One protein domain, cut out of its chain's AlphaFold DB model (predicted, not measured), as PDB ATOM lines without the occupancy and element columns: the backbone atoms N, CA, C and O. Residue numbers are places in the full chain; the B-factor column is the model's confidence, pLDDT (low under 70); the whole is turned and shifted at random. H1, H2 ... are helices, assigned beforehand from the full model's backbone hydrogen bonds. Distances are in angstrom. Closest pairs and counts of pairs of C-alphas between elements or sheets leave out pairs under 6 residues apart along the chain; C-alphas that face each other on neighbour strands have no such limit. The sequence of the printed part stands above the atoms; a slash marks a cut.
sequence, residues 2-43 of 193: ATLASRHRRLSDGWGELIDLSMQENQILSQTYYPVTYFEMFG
ATOM      1  N   ALA A   2      30.991  11.092  12.429       93.50
ATOM      2  CA  ALA A   2      31.560  12.395  12.819       93.50
ATOM      3  C   ALA A   2      31.542  13.482  11.719       93.50
ATOM      4  O   ALA A   2      31.088  14.592  11.972       93.50
ATOM      5  N   THR A   3      31.919  13.161  10.475       95.88
ATOM      6  CA  THR A   3      31.927  14.135   9.363       95.88
ATOM      7  C   THR A   3      30.536  14.676   9.009       95.88
ATOM      8  O   THR A   3      30.392  15.856   8.707       95.88
ATOM      9  N   LEU A   4      29.494  13.834   9.055       94.94
ATOM     10  CA  LEU A   4      28.112  14.263   8.806       94.94
ATOM     11  C   LEU A   4      27.611  15.186   9.924       94.94
ATOM     12  O   LEU A   4      26.988  16.203   9.629       94.94
ATOM     13  N   ALA A   5      27.919  14.857  11.184       95.38
ATOM     14  CA  ALA A   5      27.573  15.689  12.336       95.38
ATOM     15  C   ALA A   5      28.290  17.048  12.292       95.38
ATOM     16  O   ALA A   5      27.644  18.081  12.452       95.38
ATOM     17  N   SER A   6      29.589  17.051  11.981       95.62
ATOM     18  CA  SER A   6      30.375  18.275  11.799       95.62
ATOM     19  C   SER A   6      29.831  19.133  10.656       95.62
ATOM     20  O   SER A   6      29.590  20.324  10.830       95.62
ATOM     21  N   ARG A   7      29.501  18.526   9.503       96.00
ATOM     22  CA  ARG A   7      28.847  19.240   8.397       96.00
ATOM     23  C   ARG A   7      27.517  19.853   8.828       96.00
ATOM     24  O   ARG A   7      27.227  20.973   8.429       96.00
ATOM     25  N   HIS A   8      26.702  19.123   9.586       96.31
ATOM     26  CA  HIS A   8      25.420  19.630  10.065       96.31
ATOM     27  C   HIS A   8      25.596  20.838  10.996       96.31
ATOM     28  O   HIS A   8      24.919  21.838  10.788       96.31
ATOM     29  N   ARG A   9      26.547  20.794  11.942       94.94
ATOM     30  CA  ARG A   9      26.870  21.944  12.807       94.94
ATOM     31  C   ARG A   9      27.418  23.130  12.025       94.94
ATOM     32  O   ARG A   9      26.886  24.225  12.157       94.94
ATOM     33  N   ARG A  10      28.344  22.879  11.095       96.31
ATOM     34  CA  ARG A  10      28.887  23.905  10.195       96.31
ATOM     35  C   ARG A  10      27.798  24.639   9.411       96.31
ATOM     36  O   ARG A  10      27.961  25.815   9.104       96.31
ATOM     37  N   LEU A  11      26.709  23.968   9.024       96.81
ATOM     38  CA  LEU A  11      25.592  24.634   8.338       96.81
ATOM     39  C   LEU A  11      24.867  25.652   9.233       96.81
ATOM     40  O   LEU A  11      24.245  26.562   8.696       96.81
ATOM     41  N   SER A  12      24.959  25.503  10.554       94.62
ATOM     42  CA  SER A  12      24.346  26.391  11.541       94.62
ATOM     43  C   SER A  12      25.300  27.489  12.021       94.62
ATOM     44  O   SER A  12      24.882  28.635  12.139       94.62
ATOM     45  N   ASP A  13      26.563  27.156  12.303       94.50
ATOM     46  CA  ASP A  13      27.522  28.069  12.952       94.50
ATOM     47  C   ASP A  13      28.650  28.575  12.030       94.50
ATOM     48  O   ASP A  13      29.317  29.556  12.353       94.50
ATOM     49  N   GLY A  14      28.843  27.949  10.866       95.38
ATOM     50  CA  GLY A  14      29.868  28.297   9.880       95.38
ATOM     51  C   GLY A  14      31.277  27.768  10.169       95.38
ATOM     52  O   GLY A  14      32.150  27.907   9.306       95.38
ATOM     53  N   TRP A  15      31.520  27.130  11.316       95.06
ATOM     54  CA  TRP A  15      32.864  26.749  11.752       95.06
ATOM     55  C   TRP A  15      33.263  25.344  11.289       95.06
ATOM     56  O   TRP A  15      32.448  24.435  11.134       95.06
ATOM     57  N   GLY A  16      34.557  25.183  11.011       94.88
ATOM     58  CA  GLY A  16      35.171  23.869  10.833       94.88
ATOM     59  C   GLY A  16      35.580  23.275  12.178       94.88
ATOM     60  O   GLY A  16      35.773  24.000  13.149       94.88
ATOM     61  N   GLU A  17      35.761  21.957  12.217       95.50
ATOM     62  CA  GLU A  17      36.150  21.234  13.428       95.50
ATOM     63  C   GLU A  17      37.294  20.263  13.131       95.50
ATOM     64  O   GLU A  17      37.367  19.679  12.045       95.50
ATOM     65  N   LEU A  18      38.162  20.059  14.123       96.50
ATOM     66  CA  LEU A  18      39.098  18.941  14.135       96.50
ATOM     67  C   LEU A  18      38.363  17.700  14.654       96.50
ATOM     68  O   LEU A  18      37.836  17.712  15.764       96.50
ATOM     69  N   ILE A  19      38.331  16.637  13.852       96.19
ATOM     70  CA  ILE A  19      37.776  15.343  14.258       96.19
ATOM     71  C   ILE A  19      38.943  14.432  14.629       96.19
ATOM     72  O   ILE A  19      39.660  13.972  13.742       96.19
ATOM     73  N   ASP A  20      39.097  14.163  15.923       96.94
ATOM     74  CA  ASP A  20      39.968  13.102  16.423       96.94
ATOM     75  C   ASP A  20      39.176  11.787  16.513       96.94
ATOM     76  O   ASP A  20      38.034  11.768  16.979       96.94
ATOM     77  N   LEU A  21      39.742  10.700  15.989       95.69
ATOM     78  CA  LEU A  21      39.087   9.397  15.920       95.69
ATOM     79  C   LEU A  21      40.083   8.292  16.270       95.69
ATOM     80  O   LEU A  21      40.999   8.000  15.503       95.69
ATOM     81  N   SER A  22      39.828   7.605  17.380       95.25
ATOM     82  CA  SER A  22      40.605   6.442  17.794       95.25
ATOM     83  C   SER A  22      39.998   5.138  17.271       95.25
ATOM     84  O   SER A  22      38.829   4.821  17.512       95.25
ATOM     85  N   MET A  23      40.817   4.329  16.588       95.00
ATOM     86  CA  MET A  23      40.445   2.954  16.228       95.00
ATOM     87  C   MET A  23      40.168   2.111  17.476       95.00
ATOM     88  O   MET A  23      39.228   1.321  17.479       95.00
ATOM     89  N   GLN A  24      40.955   2.303  18.539       92.19
ATOM     90  CA  GLN A  24      40.819   1.549  19.780       92.19
ATOM     91  C   GLN A  24      39.494   1.869  20.482       92.19
ATOM     92  O   GLN A  24      38.762   0.952  20.845       92.19
ATOM     93  N   GLU A  25      39.143   3.151  20.617       88.62
ATOM     94  CA  GLU A  25      37.869   3.558  21.228       88.62
ATOM     95  C   GLU A  25      36.675   3.051  20.411       88.62
ATOM     96  O   GLU A  25      35.701   2.546  20.972       88.62
ATOM     97  N   ASN A  26      36.766   3.100  19.076       89.81
ATOM     98  CA  ASN A  26      35.730   2.549  18.208       89.81
ATOM     99  C   ASN A  26      35.545   1.034  18.408       89.81
ATOM    100  O   ASN A  26      34.407   0.564  18.499       89.81
ATOM    101  N   GLN A  27      36.641   0.278  18.493       88.31
ATOM    102  CA  GLN A  27      36.603  -1.168  18.708       88.31
ATOM    103  C   GLN A  27      36.020  -1.523  20.077       88.31
ATOM    104  O   GLN A  27      35.140  -2.383  20.141       88.31
ATOM    105  N   ILE A  28      36.443  -0.830  21.141       82.38
ATOM    106  CA  ILE A  28      35.919  -1.029  22.501       82.38
ATOM    107  C   ILE A  28      34.393  -0.883  22.507       82.38
ATOM    108  O   ILE A  28      33.706  -1.738  23.057       82.38
ATOM    109  N   LEU A  29      33.859   0.142  21.836       80.94
ATOM    110  CA  LEU A  29      32.416   0.401  21.789       80.94
ATOM    111  C   LEU A  29      31.631  -0.530  20.851       80.94
ATOM    112  O   LEU A  29      30.428  -0.689  21.038       80.94
ATOM    113  N   SER A  30      32.271  -1.126  19.840       83.12
ATOM    114  CA  SER A  30      31.562  -1.866  18.776       83.12
ATOM    115  C   SER A  30      31.680  -3.387  18.875       83.12
ATOM    116  O   SER A  30      30.883  -4.097  18.268       83.12
ATOM    117  N   GLN A  31      32.677  -3.914  19.590       77.00
ATOM    118  CA  GLN A  31      32.981  -5.354  19.603       77.00
ATOM    119  C   GLN A  31      32.487  -6.088  20.851       77.00
ATOM    120  O   GLN A  31      32.658  -7.300  20.972       77.00
ATOM    121  N   THR A  32      31.877  -5.378  21.794       68.94
ATOM    122  CA  THR A  32      31.499  -5.932  23.092       68.94
ATOM    123  C   THR A  32      30.072  -5.515  23.445       68.94
ATOM    124  O   THR A  32      29.652  -4.388  23.192       68.94
ATOM    125  N   TYR A  33      29.300  -6.439  24.023       71.69
ATOM    126  CA  TYR A  33      27.956  -6.153  24.531       71.69
ATOM    127  C   TYR A  33      28.061  -5.282  25.792       71.69
ATOM    128  O   TYR A  33      28.048  -5.795  26.908       71.69
ATOM    129  N   TYR A  34      28.202  -3.969  25.599       74.06
ATOM    130  CA  TYR A  34      28.162  -2.938  26.646       74.06
ATOM    131  C   TYR A  34      29.040  -3.245  27.878       74.06
ATOM    132  O   TYR A  34      28.542  -3.244  29.006       74.06
ATOM    133  N   PRO A  35      30.344  -3.528  27.713       74.81
ATOM    134  CA  PRO A  35      31.180  -4.041  28.795       74.81
ATOM    135  C   PRO A  35      31.302  -3.034  29.939       74.81
ATOM    136  O   PRO A  35      31.300  -3.438  31.096       74.81
ATOM    137  N   VAL A  36      31.349  -1.737  29.616       79.12
ATOM    138  CA  VAL A  36      31.417  -0.645  30.593       79.12
ATOM    139  C   VAL A  36      30.130  -0.588  31.409       79.12
ATOM    140  O   VAL A  36      30.192  -0.667  32.626       79.12
ATOM    141  N   THR A  37      28.964  -0.555  30.755       83.44
ATOM    142  CA  THR A  37      27.665  -0.514  31.447       83.44
ATOM    143  C   THR A  37      27.457  -1.730  32.347       83.44
ATOM    144  O   THR A  37      27.014  -1.584  33.483       83.44
ATOM    145  N   TYR A  38      27.804  -2.933  31.878       85.00
ATOM    146  CA  TYR A  38      27.704  -4.139  32.703       85.00
ATOM    147  C   TYR A  38      28.657  -4.113  33.896       85.00
ATOM    148  O   TYR A  38      28.254  -4.465  35.004       85.00
ATOM    149  N   PHE A  39      29.897  -3.668  33.688       86.69
ATOM    150  CA  PHE A  39      30.865  -3.550  34.767       86.69
ATOM    151  C   PHE A  39      30.442  -2.506  35.804       86.69
ATOM    152  O   PHE A  39      30.496  -2.791  36.995       86.69
ATOM    153  N   GLU A  40      29.960  -1.337  35.381       88.88
ATOM    154  CA  GLU A  40      29.454  -0.305  36.295       88.88
ATOM    155  C   GLU A  40      28.235  -0.783  37.091       88.88
ATOM    156  O   GLU A  40      28.149  -0.535  38.291       88.88
ATOM    157  N   MET A  41      27.301  -1.493  36.448       91.62
ATOM    158  CA  MET A  41      26.055  -1.919  37.090       91.62
ATOM    159  C   MET A  41      26.220  -3.154  37.989       91.62
ATOM    160  O   MET A  41      25.525  -3.275  38.995       91.62
ATOM    161  N   PHE A  42      27.116  -4.083  37.637       90.00
ATOM    162  CA  PHE A  42      27.214  -5.397  38.289       90.00
ATOM    163  C   PHE A  42      28.619  -5.757  38.798       90.00
ATOM    164  O   PHE A  42      28.811  -6.861  39.309       90.00
ATOM    165  N   GLY A  43      29.617  -4.883  38.637       91.44
ATOM    166  CA  GLY A  43      31.009  -5.130  39.039       91.44
ATOM    167  C   GLY A  43      31.726  -6.209  38.218       91.44
ATOM    168  O   GLY A  43      32.796  -6.674  38.605       91.44
TER     169      GLY A  43
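This is residues 2 to 43 of the 193 residues of an uncharacterized protein of Mycobacterium shottsii (UniProt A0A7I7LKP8). What shape does the printed part make? Three separate helices, H1, H2 and H3, are strung out along a rod with no common core; after H1 the link of residues 14 to 22 folds back past that helix and runs on to H2, and H3 follows at the far end. What is it built of? The printed part has 42 residues with three named helices in the order H1, H2, H3 and no named strand, and its class is all helix. How spread out is it? It is extended, with a radius of gyration of the C-alphas of 15.4 A and spans of 44 by 20 by 13 A.

Does the first helix meet the others? H1, residues 2 to 13, is apart from both H2, residues 23 to 30, and H3, residues 35 to 42. How near are the second and third? H2 and H3 are only just apart, with their closest C-alphas 8.4 A from each other. Are the helix backbones complete? In H2 and H3 every O i to N i+4 pair is within hydrogen-bond range; in H1 7 of 8 are.

Where does H1 run? It goes from C-alpha 2 at (31.560, 12.395, 12.819) to C-alpha 13, 16.2 A away. Where are the shorter helices? H2 runs from Met 23 to Ser 30 and H3 from Pro 35 to Phe 42, each 10.4 A from first to last C-alpha. H3 ends with C-alpha 42 at (27.214, -5.397, 38.289).

How large is it? The two C-alphas farthest apart, those of Gly 14 and Gly 43, are 44.4 A apart. Is the printed part whole? It has no cut; the link from H1 to H2 is short, with 9 residues, and that from H2 to H3 is tight, with 4. Where is confidence low? The mean pLDDT of the printed part is 89.7, and residue 32 alone is under 70.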